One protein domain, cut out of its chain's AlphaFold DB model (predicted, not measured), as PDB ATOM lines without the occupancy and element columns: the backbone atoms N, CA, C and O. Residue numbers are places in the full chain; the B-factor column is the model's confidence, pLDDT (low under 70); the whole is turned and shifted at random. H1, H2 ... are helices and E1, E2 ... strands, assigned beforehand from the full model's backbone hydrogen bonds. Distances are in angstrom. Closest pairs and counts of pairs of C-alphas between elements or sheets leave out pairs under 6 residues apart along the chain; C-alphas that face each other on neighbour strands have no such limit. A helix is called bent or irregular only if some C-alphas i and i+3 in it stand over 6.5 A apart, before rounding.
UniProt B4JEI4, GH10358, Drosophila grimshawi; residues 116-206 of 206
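Overview. This is residues 116 to 206 of the 206 residues of the protein "GH10358" of Drosophila grimshawi (UniProt B4JEI4). A twisted three-strand sheet has the long helix H4 laid slantwise over one face, and a helical hairpin, H2 and H3, packs on H4 and reaches past the sheet at one end of the domain. The short helix H1 meets the last residue of H4, and the loop between E1 and E2 makes the opposite end of the long axis. The printed part has 91 residues with four named helices and three named strands, in the order H1 H2 H3 E1 E2 E3 H4; the sheet runs E1 - E2 - E3, antiparallel throughout, and the class is mixed, helices and strands. The whole is compact, with a radius of gyration of the C-alphas of 13.4 A and spans of 43 by 33 by 18 A.

Arrangement. H1, residues 116 to 123, only just touches H4, residues 190 to 204, with 3 pairs of C-alphas within 8 A, through residue 204 of H4 alone; the closest C-alphas, of Phe 122 and Met 204, are 5.9 A apart, and the lines are about perpendicular at 90 degrees. H2, residues 127 to 138, and H3, residues 145 to 155, form a hairpin at a shallow tilt of 12 degrees, opposite ways; their closest C-alphas, of Ala 133 and Val 152, are 4.9 A apart. H3 touches H4, through residues 194 to 198 of H4 alone, at a steep tilt of 39 degrees, the same way; the closest C-alphas are those of Lys 146 and Tyr 194, 5.2 A. H2, H3 and H4 are a bundle of three helices, though H2 and H4 only just touch, with 3 pairs within 8 A, the closest C-alphas being those of Met 137 and Ile 198, 6.7 A. E1, residues 159 to 165, E2, residues 173 to 179, and E3, residues 185 to 189, form a meander, each strand the antiparallel neighbour of the one before. N 163 and O 175 are 2.8 A apart between E1 and E2, and N 176 and O 186 are 2.8 A apart between E2 and E3. H4 is on this sheet at a height of 8.2 A, over E3, slantwise at 33 degrees on the local plane: two layers, a helix on one face of a sheet. H3 only grazes the sheet. In H2 and H3 every O i to N i+4 pair is within hydrogen-bond range; in H4 9 of 11 are, and in H1 1 of 4, beside 2 of 5 O i to N i+3 pairs.

Along the chain. H1 begins at C-alpha 116, (199.799, 237.006, 218.122), and is irregular, but only just: C-alphas 119 and 122 are 6.6 A apart. H2 is 16.4 A long, H3 15.1 A, E1 19.5 A, E2 19.4 A and E3 13.6 A. E1 begins at C-alpha 159, (203.938, 214.947, 217.842). H4, 21.8 A long, is irregular, with C-alphas 191 and 194 7.2 A apart, and ends at C-alpha 204, (193.260, 227.544, 214.612).

Size, cuts and confidence. The C-alphas farthest apart, of Pro 127 and Lys 168, are 42.9 A from each other. The printed part has no cut and no long link, and it ends at residue 206, the chain's last. The mean pLDDT of the printed part is 91.1, and residues 116 to 119 are under 70.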
ATOM      1  N   CYS A 116     200.379 236.742 219.430       52.59
ATOM      2  CA  CYS A 116     199.799 237.006 218.122       52.59
ATOM      3  C   CYS A 116     200.252 235.999 217.045       52.59
ATOM      4  O   CYS A 116     199.451 235.609 216.199       52.59
ATOM      5  N   ASP A 117     201.500 235.526 217.095       62.19
ATOM      6  CA  ASP A 117     202.066 234.580 216.126       62.19
ATOM      7  C   ASP A 117     201.563 233.148 216.332       62.19
ATOM      8  O   ASP A 117     201.497 232.376 215.375       62.19
ATOM      9  N   ARG A 118     201.098 232.825 217.546       64.31
ATOM     10  CA  ARG A 118     200.495 231.525 217.897       64.31
ATOM     11  C   ARG A 118     199.301 231.206 216.996       64.31
ATOM     12  O   ARG A 118     199.177 230.104 216.475       64.31
ATOM     13  N   HIS A 119     198.455 232.212 216.758       65.00
ATOM     14  CA  HIS A 119     197.288 232.115 215.877       65.00
ATOM     15  C   HIS A 119     197.663 232.028 214.398       65.00
ATOM     16  O   HIS A 119     196.882 231.521 213.599       65.00
ATOM     17  N   ASN A 120     198.854 232.496 214.026       73.50
ATOM     18  CA  ASN A 120     199.315 232.487 212.646       73.50
ATOM     19  C   ASN A 120     200.085 231.217 212.279       73.50
ATOM     20  O   ASN A 120     200.175 230.915 211.091       73.50
ATOM     21  N   TYR A 121     200.622 230.481 213.257       82.38
ATOM     22  CA  TYR A 121     201.396 229.264 213.009       82.38
ATOM     23  C   TYR A 121     200.577 228.240 212.214       82.38
ATOM     24  O   TYR A 121     200.870 227.969 211.051       82.38
ATOM     25  N   PHE A 122     199.458 227.784 212.780       85.19
ATOM     26  CA  PHE A 122     198.592 226.804 212.123       85.19
ATOM     27  C   PHE A 122     197.889 227.367 210.881       85.19
ATOM     28  O   PHE A 122     197.617 226.624 209.938       85.19
ATOM     29  N   LYS A 123     197.673 228.688 210.800       83.56
ATOM     30  CA  LYS A 123     197.145 229.333 209.587       83.56
ATOM     31  C   LYS A 123     198.116 229.274 208.408       83.56
ATOM     32  O   LYS A 123     197.649 229.244 207.271       83.56
ATOM     33  N   LYS A 124     199.426 229.243 208.655       85.00
ATOM     34  CA  LYS A 124     200.464 229.148 207.614       85.00
ATOM     35  C   LYS A 124     200.756 227.710 207.176       85.00
ATOM     36  O   LYS A 124     201.512 227.535 206.223       85.00
ATOM     37  N   ASN A 125     200.161 226.703 207.825       83.00
ATOM     38  CA  ASN A 125     200.312 225.309 207.409       83.00
ATOM     39  C   ASN A 125     199.905 225.112 205.949       83.00
ATOM     40  O   ASN A 125     198.995 225.775 205.440       83.00
ATOM     41  N   TYR A 126     200.564 224.155 205.296       88.06
ATOM     42  CA  TYR A 126     200.271 223.813 203.914       88.06
ATOM     43  C   TYR A 126     198.788 223.440 203.746       88.06
ATOM     44  O   TYR A 126     198.273 222.657 204.549       88.06
ATOM     45  N   PRO A 127     198.101 223.944 202.700       92.94
ATOM     46  CA  PRO A 127     196.669 223.708 202.505       92.94
ATOM     47  C   PRO A 127     196.264 222.230 202.571       92.94
ATOM     48  O   PRO A 127     195.299 221.901 203.250       92.94
ATOM     49  N   HIS A 128     197.057 221.333 201.978       93.69
ATOM     50  CA  HIS A 128     196.781 219.893 201.982       93.69
ATOM     51  C   HIS A 128     196.797 219.268 203.392       93.69
ATOM     52  O   HIS A 128     196.002 218.376 203.667       93.69
ATOM     53  N   LEU A 129     197.652 219.750 204.307       94.88
ATOM     54  CA  LEU A 129     197.668 219.275 205.698       94.88
ATOM     55  C   LEU A 129     196.418 219.738 206.444       94.88
ATOM     56  O   LEU A 129     195.841 218.991 207.230       94.88
ATOM     57  N   LYS A 130     195.968 220.969 206.172       94.75
ATOM     58  CA  LYS A 130     194.725 221.484 206.748       94.75
ATOM     59  C   LYS A 130     193.516 220.707 206.246       94.75
ATOM     60  O   LYS A 130     192.653 220.373 207.046       94.75
ATOM     61  N   GLU A 131     193.454 220.426 204.947       95.69
ATOM     62  CA  GLU A 131     192.377 219.640 204.335       95.69
ATOM     63  C   GLU A 131     192.301 218.240 204.949       95.69
ATOM     64  O   GLU A 131     191.236 217.859 205.431       95.69
ATOM     65  N   ALA A 132     193.433 217.536 205.050       96.94
ATOM     66  CA  ALA A 132     193.502 216.229 205.702       96.94
ATOM     67  C   ALA A 132     193.082 216.294 207.183       96.94
ATOM     68  O   ALA A 132     192.324 215.452 207.666       96.94
ATOM     69  N   ALA A 133     193.510 217.331 207.908       96.75
ATOM     70  CA  ALA A 133     193.099 217.538 209.292       96.75
ATOM     71  C   ALA A 133     191.591 217.821 209.414       96.75
ATOM     72  O   ALA A 133     190.935 217.294 210.312       96.75
ATOM     73  N   PHE A 134     191.006 218.614 208.509       96.69
ATOM     74  CA  PHE A 134     189.561 218.852 208.464       96.69
ATOM     75  C   PHE A 134     188.769 217.599 208.087       96.69
ATOM     76  O   PHE A 134     187.681 217.394 208.632       96.69
ATOM     77  N   GLU A 135     189.299 216.756 207.206       96.62
ATOM     78  CA  GLU A 135     188.715 215.456 206.888       96.62
ATOM     79  C   GLU A 135     188.669 214.567 208.139       96.62
ATOM     80  O   GLU A 135     187.595 214.095 208.520       96.62
ATOM     81  N   ALA A 136     189.782 214.458 208.874       96.50
ATOM     82  CA  ALA A 136     189.833 213.731 210.143       96.50
ATOM     83  C   ALA A 136     188.876 214.323 211.206       96.50
ATOM     84  O   ALA A 136     188.141 213.596 211.879       96.50
ATOM     85  N   MET A 137     188.806 215.652 211.340       95.62
ATOM     86  CA  MET A 137     187.908 216.311 212.306       95.62
ATOM     87  C   MET A 137     186.416 216.125 211.998       95.62
ATOM     88  O   MET A 137     185.593 216.186 212.913       95.62
ATOM     89  N   ASN A 138     186.047 215.960 210.727       95.19
ATOM     90  CA  ASN A 138     184.649 215.832 210.309       95.19
ATOM     91  C   ASN A 138     184.238 214.380 210.021       95.19
ATOM     92  O   ASN A 138     183.045 214.106 209.850       95.19
ATOM     93  N   SER A 139     185.197 213.453 209.998       94.50
ATOM     94  CA  SER A 139     184.929 212.027 209.863       94.50
ATOM     95  C   SER A 139     184.134 211.494 211.056       94.50
ATOM     96  O   SER A 139     184.348 211.866 212.212       94.50
ATOM     97  N   LYS A 140     183.201 210.587 210.756       92.88
ATOM     98  CA  LYS A 140     182.392 209.853 211.742       92.88
ATOM     99  C   LYS A 140     182.910 208.433 211.975       92.88
ATOM    100  O   LYS A 140     182.248 207.648 212.645       92.88
ATOM    101  N   GLU A 141     184.054 208.094 211.391       94.06
ATOM    102  CA  GLU A 141     184.591 206.729 211.383       94.06
ATOM    103  C   GLU A 141     185.345 206.384 212.673       94.06
ATOM    104  O   GLU A 141     185.580 205.213 212.971       94.06
ATOM    105  N   TYR A 142     185.707 207.389 213.472       93.94
ATOM    106  CA  TYR A 142     186.465 207.189 214.699       93.94
ATOM    107  C   TYR A 142     185.579 206.762 215.870       93.94
ATOM    108  O   TYR A 142     184.537 207.351 216.150       93.94
ATOM    109  N   SER A 143     186.048 205.762 216.617       92.56
ATOM    110  CA  SER A 143     185.356 205.203 217.784       92.56
ATOM    111  C   SER A 143     185.455 206.064 219.047       92.56
ATOM    112  O   SER A 143     184.683 205.866 219.983       92.56
ATOM    113  N   SER A 144     186.409 207.001 219.110       95.62
ATOM    114  CA  SER A 144     186.610 207.884 220.263       95.62
ATOM    115  C   SER A 144     187.233 209.224 219.869       95.62
ATOM    116  O   SER A 144     187.963 209.314 218.878       95.62
ATOM    117  N   SER A 145     187.009 210.246 220.702       95.50
ATOM    118  CA  SER A 145     187.649 211.564 220.578       95.50
ATOM    119  C   SER A 145     189.174 211.471 220.643       95.50
ATOM    120  O   SER A 145     189.856 212.196 219.930       95.50
ATOM    121  N   LYS A 146     189.715 210.539 221.440       95.69
ATOM    122  CA  LYS A 146     191.156 210.268 221.517       95.69
ATOM    123  C   LYS A 146     191.712 209.863 220.159       95.69
ATOM    124  O   LYS A 146     192.582 210.553 219.642       95.69
ATOM    125  N   VAL A 147     191.171 208.807 219.549       96.56
ATOM    126  CA  VAL A 147     191.639 208.324 218.235       96.56
ATOM    127  C   VAL A 147     191.471 209.400 217.164       96.56
ATOM    128  O   VAL A 147     192.384 209.618 216.375       96.56
ATOM    129  N   GLN A 148     190.349 210.120 217.180       97.25
ATOM    130  CA  GLN A 148     190.126 211.224 216.252       97.25
ATOM    131  C   GLN A 148     191.165 212.341 216.422       97.25
ATOM    132  O   GLN A 148     191.735 212.800 215.440       97.25
ATOM    133  N   SER A 149     191.453 212.759 217.658       95.94
ATOM    134  CA  SER A 149     192.454 213.796 217.926       95.94
ATOM    135  C   SER A 149     193.861 213.368 217.498       95.94
ATOM    136  O   SER A 149     194.595 214.184 216.952       95.94
ATOM    137  N   MET A 150     194.205 212.083 217.660       95.94
ATOM    138  CA  MET A 150     195.474 211.538 217.176       95.94
ATOM    139  C   MET A 150     195.549 211.613 215.650       95.94
ATOM    140  O   MET A 150     196.540 212.095 215.125       95.94
ATOM    141  N   ALA A 151     194.477 211.246 214.940       97.06
ATOM    142  CA  ALA A 151     194.433 211.348 213.482       97.06
ATOM    143  C   ALA A 151     194.562 212.800 212.982       97.06
ATOM    144  O   ALA A 151     195.201 213.050 211.963       97.06
ATOM    145  N   VAL A 152     193.992 213.769 213.709       96.62
ATOM    146  CA  VAL A 152     194.161 215.203 213.412       96.62
ATOM    147  C   VAL A 152     195.617 215.632 213.587       96.62
ATOM    148  O   VAL A 152     196.153 216.333 212.731       96.62
ATOM    149  N   LEU A 153     196.263 215.209 214.673       95.38
ATOM    150  CA  LEU A 153     197.670 215.518 214.931       95.38
ATOM    151  C   LEU A 153     198.589 214.864 213.893       95.38
ATOM    152  O   LEU A 153     199.455 215.548 213.353       95.38
ATOM    153  N   ASP A 154     198.335 213.607 213.531       95.94
ATOM    154  CA  ASP A 154     199.066 212.890 212.481       95.94
ATOM    155  C   ASP A 154     198.927 213.593 211.121       95.94
ATOM    156  O   ASP A 154     199.921 213.796 210.420       95.94
ATOM    157  N   ALA A 155     197.717 214.038 210.761       96.38
ATOM    158  CA  ALA A 155     197.469 214.793 209.530       96.38
ATOM    159  C   ALA A 155     198.225 216.132 209.494       96.38
ATOM    160  O   ALA A 155     198.660 216.576 208.431       96.38
ATOM    161  N   LEU A 156     198.408 216.764 210.656       93.50
ATOM    162  CA  LEU A 156     199.196 217.987 210.814       93.50
ATOM    163  C   LEU A 156     200.694 217.723 211.019       93.50
ATOM    164  O   LEU A 156     201.452 218.686 211.128       93.50
ATOM    165  N   GLN A 157     201.117 216.455 211.048       93.44
ATOM    166  CA  GLN A 157     202.489 216.021 211.333       93.44
ATOM    167  C   GLN A 157     203.007 216.533 212.686       93.44
ATOM    168  O   GLN A 157     204.173 216.898 212.825       93.44
ATOM    169  N   LEU A 158     202.124 216.574 213.685       92.25
ATOM    170  CA  LEU A 158     202.431 217.025 215.037       92.25
ATOM    171  C   LEU A 158     202.613 215.835 215.969       92.25
ATOM    172  O   LEU A 158     201.763 214.951 216.061       92.25
ATOM    173  N   THR A 159     203.699 215.861 216.729       91.00
ATOM    174  CA  THR A 159     203.938 214.947 217.842       91.00
ATOM    175  C   THR A 159     203.398 215.550 219.136       91.00
ATOM    176  O   THR A 159     203.319 216.768 219.304       91.00
ATOM    177  N   LEU A 160     202.993 214.692 220.073       93.75
ATOM    178  CA  LEU A 160     202.528 215.116 221.390       93.75
ATOM    179  C   LEU A 160     203.272 214.375 222.490       93.75
ATOM    180  O   LEU A 160     203.671 213.217 222.335       93.75
ATOM    181  N   ARG A 161     203.380 215.024 223.643       93.88
ATOM    182  CA  ARG A 161     203.843 214.430 224.889       93.88
ATOM    183  C   ARG A 161     202.733 214.500 225.928       93.88
ATOM    184  O   ARG A 161     202.352 215.580 226.367       93.88
ATOM    185  N   THR A 162     202.268 213.337 226.369       95.38
ATOM    186  CA  THR A 162     201.291 213.222 227.458       95.38
ATOM    187  C   THR A 162     202.000 212.997 228.784       95.38
ATOM    188  O   THR A 162     202.894 212.154 228.889       95.38
ATOM    189  N   ARG A 163     201.575 213.718 229.819       95.50
ATOM    190  CA  ARG A 163     201.951 213.470 231.212       95.50
ATOM    191  C   ARG A 163     200.693 213.411 232.063       95.50
ATOM    192  O   ARG A 163     199.798 214.232 231.893       95.50
ATOM    193  N   THR A 164     200.640 212.471 232.991       96.50
ATOM    194  CA  THR A 164     199.588 212.438 234.008       96.50
ATOM    195  C   THR A 164     200.013 213.310 235.180       96.50
ATOM    196  O   THR A 164     201.165 213.243 235.610       96.50
ATOM    197  N   LEU A 165     199.105 214.151 235.668       93.75
ATOM    198  CA  LEU A 165     199.341 215.011 236.820       93.75
ATOM    199  C   LEU A 165     198.776 214.371 238.084       93.75
ATOM    200  O   LEU A 165     197.650 213.872 238.092       93.75
ATOM    201  N   GLU A 166     199.551 214.453 239.163       92.88
ATOM    202  CA  GLU A 166     199.100 214.052 240.491       92.88
ATOM    203  C   GLU A 166     197.907 214.911 240.910       92.88
ATOM    204  O   GLU A 166     197.980 216.142 240.973       92.88
ATOM    205  N   SER A 167     196.780 214.258 241.175       90.88
ATOM    206  CA  SER A 167     195.519 214.916 241.486       90.88
ATOM    207  C   SER A 167     194.712 214.089 242.475       90.88
ATOM    208  O   SER A 167     194.822 212.870 242.536       90.88
ATOM    209  N   LYS A 168     193.857 214.769 243.241       91.62
ATOM    210  CA  LYS A 168     192.855 214.128 244.108       91.62
ATOM    211  C   LYS A 168     191.591 213.713 243.341       91.62
ATOM    212  O   LYS A 168     190.657 213.201 243.950       91.62
ATOM    213  N   SER A 169     191.533 214.008 242.042       88.75
ATOM    214  CA  SER A 169     190.435 213.617 241.161       88.75
ATOM    215  C   SER A 169     190.368 212.097 241.015       88.75
ATOM    216  O   SER A 169     191.394 211.423 240.993       88.75
ATOM    217  N   ILE A 170     189.149 211.567 240.893       91.75
ATOM    218  CA  ILE A 170     188.914 210.150 240.578       91.75
ATOM    219  C   ILE A 170     189.416 209.842 239.164       91.75
ATOM    220  O   ILE A 170     189.968 208.777 238.907       91.75
ATOM    221  N   GLU A 171     189.215 210.788 238.250       93.06
ATOM    222  CA  GLU A 171     189.669 210.689 236.873       93.06
ATOM    223  C   GLU A 171     191.052 211.344 236.702       93.06
ATOM    224  O   GLU A 171     191.270 212.433 237.255       93.06
ATOM    225  N   PRO A 172     191.969 210.733 235.924       94.31
ATOM    226  CA  PRO A 172     193.281 211.303 235.652       94.31
ATOM    227  C   PRO A 172     193.195 212.690 235.012       94.31
ATOM    228  O   PRO A 172     192.462 212.909 234.045       94.31
ATOM    229  N   ILE A 173     194.008 213.616 235.522       96.81
ATOM    230  CA  ILE A 173     194.273 214.887 234.849       96.81
ATOM    231  C   ILE A 173     195.486 214.679 233.951       96.81
ATOM    232  O   ILE A 173     196.555 214.281 234.419       96.81
ATOM    233  N   LEU A 174     195.322 214.957 232.664       96.69
ATOM    234  CA  LEU A 174     196.389 214.894 231.682       96.69
ATOM    235  C   LEU A 174     196.896 216.297 231.370       96.69
ATOM    236  O   LEU A 174     196.126 217.253 231.289       96.69
ATOM    237  N   MET A 175     198.201 216.390 231.154       96.25
ATOM    238  CA  MET A 175     198.870 217.506 230.510       96.25
ATOM    239  C   MET A 175     199.411 217.008 229.169       96.25
ATOM    240  O   MET A 175     200.215 216.074 229.137       96.25
ATOM    241  N   ILE A 176     198.951 217.600 228.072       95.56
ATOM    242  CA  ILE A 176     199.374 217.263 226.712       95.56
ATOM    243  C   ILE A 176     200.118 218.461 226.136       95.56
ATOM    244  O   ILE A 176     199.527 219.515 225.925       95.56
ATOM    245  N   GLU A 177     201.406 218.284 225.876       94.12
ATOM    246  CA  GLU A 177     202.270 219.270 225.225       94.12
ATOM    247  C   GLU A 177     202.424 218.876 223.753       94.12
ATOM    248  O   GLU A 177     202.790 217.735 223.466       94.12
ATOM    249  N   LEU A 178     202.141 219.784 222.821       92.12
ATOM    250  CA  LEU A 178     202.440 219.561 221.407       92.12
ATOM    251  C   LEU A 178     203.887 219.948 221.127       92.12
ATOM    252  O   LEU A 178     204.347 221.018 221.523       92.12
ATOM    253  N   ASP A 179     204.588 219.083 220.413       87.62
ATOM    254  CA  ASP A 179     205.958 219.310 219.976       87.62
ATOM    255  C   ASP A 179     205.935 220.136 218.686       87.62
ATOM    256  O   ASP A 179     205.856 219.629 217.568       87.62
ATOM    257  N   CYS A 180     205.891 221.453 218.866       83.69
ATOM    258  CA  CYS A 180     205.959 222.432 217.792       83.69
ATOM    259  C   CYS A 180     206.739 223.665 218.264       83.69
ATOM    260  O   CYS A 180     207.057 223.801 219.443       83.69
ATOM    261  N   GLU A 181     207.034 224.600 217.360       75.81
ATOM    262  CA  GLU A 181     207.778 225.839 217.673       75.81
ATOM    263  C   GLU A 181     207.019 226.803 218.609       75.81
ATOM    264  O   GLU A 181     207.454 227.926 218.876       75.81
ATOM    265  N   TYR A 182     205.857 226.379 219.097       77.19
ATOM    266  CA  TYR A 182     204.971 227.132 219.949       77.19
ATOM    267  C   TYR A 182     204.614 226.324 221.208       77.19
ATOM    268  O   TYR A 182     204.349 225.129 221.136       77.19
ATOM    269  N   ASP A 183     204.530 227.003 222.357       71.69
ATOM    270  CA  ASP A 183     204.024 226.457 223.622       71.69
ATOM    271  C   ASP A 183     202.512 226.150 223.562       71.69
ATOM    272  O   ASP A 183     201.682 226.846 224.163       71.69
ATOM    273  N   ALA A 184     202.126 225.110 222.823       84.44
ATOM    274  CA  ALA A 184     200.778 224.554 222.835       84.44
ATOM    275  C   ALA A 184     200.680 223.445 223.890       84.44
ATOM    276  O   ALA A 184     201.169 222.333 223.698       84.44
ATOM    277  N   CYS A 185     200.024 223.755 225.008       90.75
ATOM    278  CA  CYS A 185     199.777 222.819 226.097       90.75
ATOM    279  C   CYS A 185     198.285 222.792 226.451       90.75
ATOM    280  O   CYS A 185     197.644 223.839 226.560       90.75
ATOM    281  N   PHE A 186     197.753 221.590 226.642       94.12
ATOM    282  CA  PHE A 186     196.390 221.325 227.082       94.12
ATOM    283  C   PHE A 186     196.439 220.655 228.448       94.12
ATOM    284  O   PHE A 186     197.263 219.771 228.678       94.12
ATOM    285  N   MET A 187     195.541 221.044 229.344       95.25
ATOM    286  CA  MET A 187     195.409 220.418 230.653       95.25
ATOM    287  C   MET A 187     193.938 220.180 230.948       95.25
ATOM    288  O   MET A 187     193.132 221.105 230.861       95.25
ATOM    289  N   GLY A 188     193.583 218.949 231.298       95.00
ATOM    290  CA  GLY A 188     192.192 218.593 231.533       95.00
ATOM    291  C   GLY A 188     192.006 217.133 231.904       95.00
ATOM    292  O   GLY A 188     192.963 216.362 231.967       95.00
ATOM    293  N   LEU A 189     190.756 216.766 232.162       96.06
ATOM    294  CA  LEU A 189     190.359 215.382 232.401       96.06
ATOM    295  C   LEU A 189     190.576 214.540 231.140       96.06
ATOM    296  O   LEU A 189     190.385 215.030 230.022       96.06
ATOM    297  N   GLU A 190     190.956 213.274 231.310       94.12
ATOM    298  CA  GLU A 190     191.216 212.367 230.185       94.12
ATOM    299  C   GLU A 190     190.012 212.231 229.229       94.12
ATOM    300  O   GLU A 190     190.194 212.160 228.010       94.12
ATOM    301  N   SER A 191     188.790 212.258 229.754       94.12
ATOM    302  CA  SER A 191     187.536 212.161 228.998       94.12
ATOM    303  C   SER A 191     187.250 213.377 228.115       94.12
ATOM    304  O   SER A 191     186.570 213.247 227.093       94.12
ATOM    305  N   GLU A 192     187.785 214.549 228.460       95.38
ATOM    306  CA  GLU A 192     187.453 215.815 227.800       95.38
ATOM    307  C   GLU A 192     188.594 216.367 226.943       95.38
ATOM    308  O   GLU A 192     188.346 216.956 225.886       95.38
ATOM    309  N   ILE A 193     189.845 216.167 227.363       96.62
ATOM    310  CA  ILE A 193     191.015 216.851 226.795       96.62
ATOM    311  C   ILE A 193     191.178 216.625 225.285       96.62
ATOM    312  O   ILE A 193     191.491 217.554 224.544       96.62
ATOM    313  N   TYR A 194     190.881 215.425 224.784       96.38
ATOM    314  CA  TYR A 194     190.990 215.121 223.354       96.38
ATOM    315  C   TYR A 194     189.942 215.844 222.507       96.38
ATOM    316  O   TYR A 194     190.214 216.233 221.372       96.38
ATOM    317  N   LYS A 195     188.751 216.082 223.067       96.25
ATOM    318  CA  LYS A 195     187.737 216.905 222.405       96.25
ATOM    319  C   LYS A 195     188.178 218.368 222.361       96.25
ATOM    320  O   LYS A 195     188.040 219.005 221.324       96.25
ATOM    321  N   GLN A 196     188.782 218.862 223.443       95.69
ATOM    322  CA  GLN A 196     189.337 220.218 223.490       95.69
ATOM    323  C   GLN A 196     190.440 220.420 222.440       95.69
ATOM    324  O   GLN A 196     190.482 221.470 221.803       95.69
ATOM    325  N   ILE A 197     191.285 219.411 222.200       95.19
ATOM    326  CA  ILE A 197     192.292 219.441 221.125       95.19
ATOM    327  C   ILE A 197     191.625 219.572 219.745       95.19
ATOM    328  O   ILE A 197     192.030 220.409 218.940       95.19
ATOM    329  N   ILE A 198     190.583 218.782 219.470       96.12
ATOM    330  CA  ILE A 198     189.845 218.852 218.196       96.12
ATOM    331  C   ILE A 198     189.207 220.237 218.011       96.12
ATOM    332  O   ILE A 198     189.346 220.852 216.953       96.12
ATOM    333  N   ASP A 199     188.537 220.748 219.045       95.12
ATOM    334  CA  ASP A 199     187.879 222.056 219.008       95.12
ATOM    335  C   ASP A 199     188.894 223.198 218.832       95.12
ATOM    336  O   ASP A 199     188.636 224.149 218.090       95.12
ATOM    337  N   TYR A 200     190.081 223.076 219.431       93.25
ATOM    338  CA  TYR A 200     191.187 224.007 219.227       93.25
ATOM    339  C   TYR A 200     191.609 224.072 217.755       93.25
ATOM    340  O   TYR A 200     191.621 225.154 217.161       93.25
ATOM    341  N   PHE A 201     191.898 222.931 217.124       93.31
ATOM    342  CA  PHE A 201     192.328 222.918 215.722       93.31
ATOM    343  C   PHE A 201     191.241 223.374 214.751       93.31
ATOM    344  O   PHE A 201     191.556 224.011 213.743       93.31
ATOM    345  N   ARG A 202     189.965 223.155 215.085       93.50
ATOM    346  CA  ARG A 202     188.836 223.678 214.304       93.50
ATOM    347  C   ARG A 202     188.868 225.205 214.184       93.50
ATOM    348  O   ARG A 202     188.469 225.725 213.148       93.50
ATOM    349  N   VAL A 203     189.343 225.912 215.211       90.94
ATOM    350  CA  VAL A 203     189.478 227.380 215.204       90.94
ATOM    351  C   VAL A 203     190.816 227.817 214.608       90.94
ATOM    352  O   VAL A 203     190.873 228.788 213.858       90.94
ATOM    353  N   MET A 204     191.896 227.104 214.924       89.19
ATOM    354  CA  MET A 204     193.260 227.544 214.612       89.19
ATOM    355  C   MET A 204     193.684 227.308 213.158       89.19
ATOM    356  O   MET A 204     194.629 227.947 212.691       89.19
ATOM    357  N   LEU A 205     193.012 226.409 212.434       89.81
ATOM    358  CA  LEU A 205     193.329 226.113 211.031       89.81
ATOM    359  C   LEU A 205     192.641 227.055 210.022       89.81
ATOM    360  O   LEU A 205     193.070 227.092 208.862       89.81
ATOM    361  N   VAL A 206     191.630 227.818 210.463       85.00
ATOM    362  CA  VAL A 206     190.864 228.804 209.667       85.00
ATOM    363  C   VAL A 206     191.641 230.103 209.525       85.00
ATOM    364  O   VAL A 206     191.878 230.545 208.384       85.00
TER     365      VAL A 206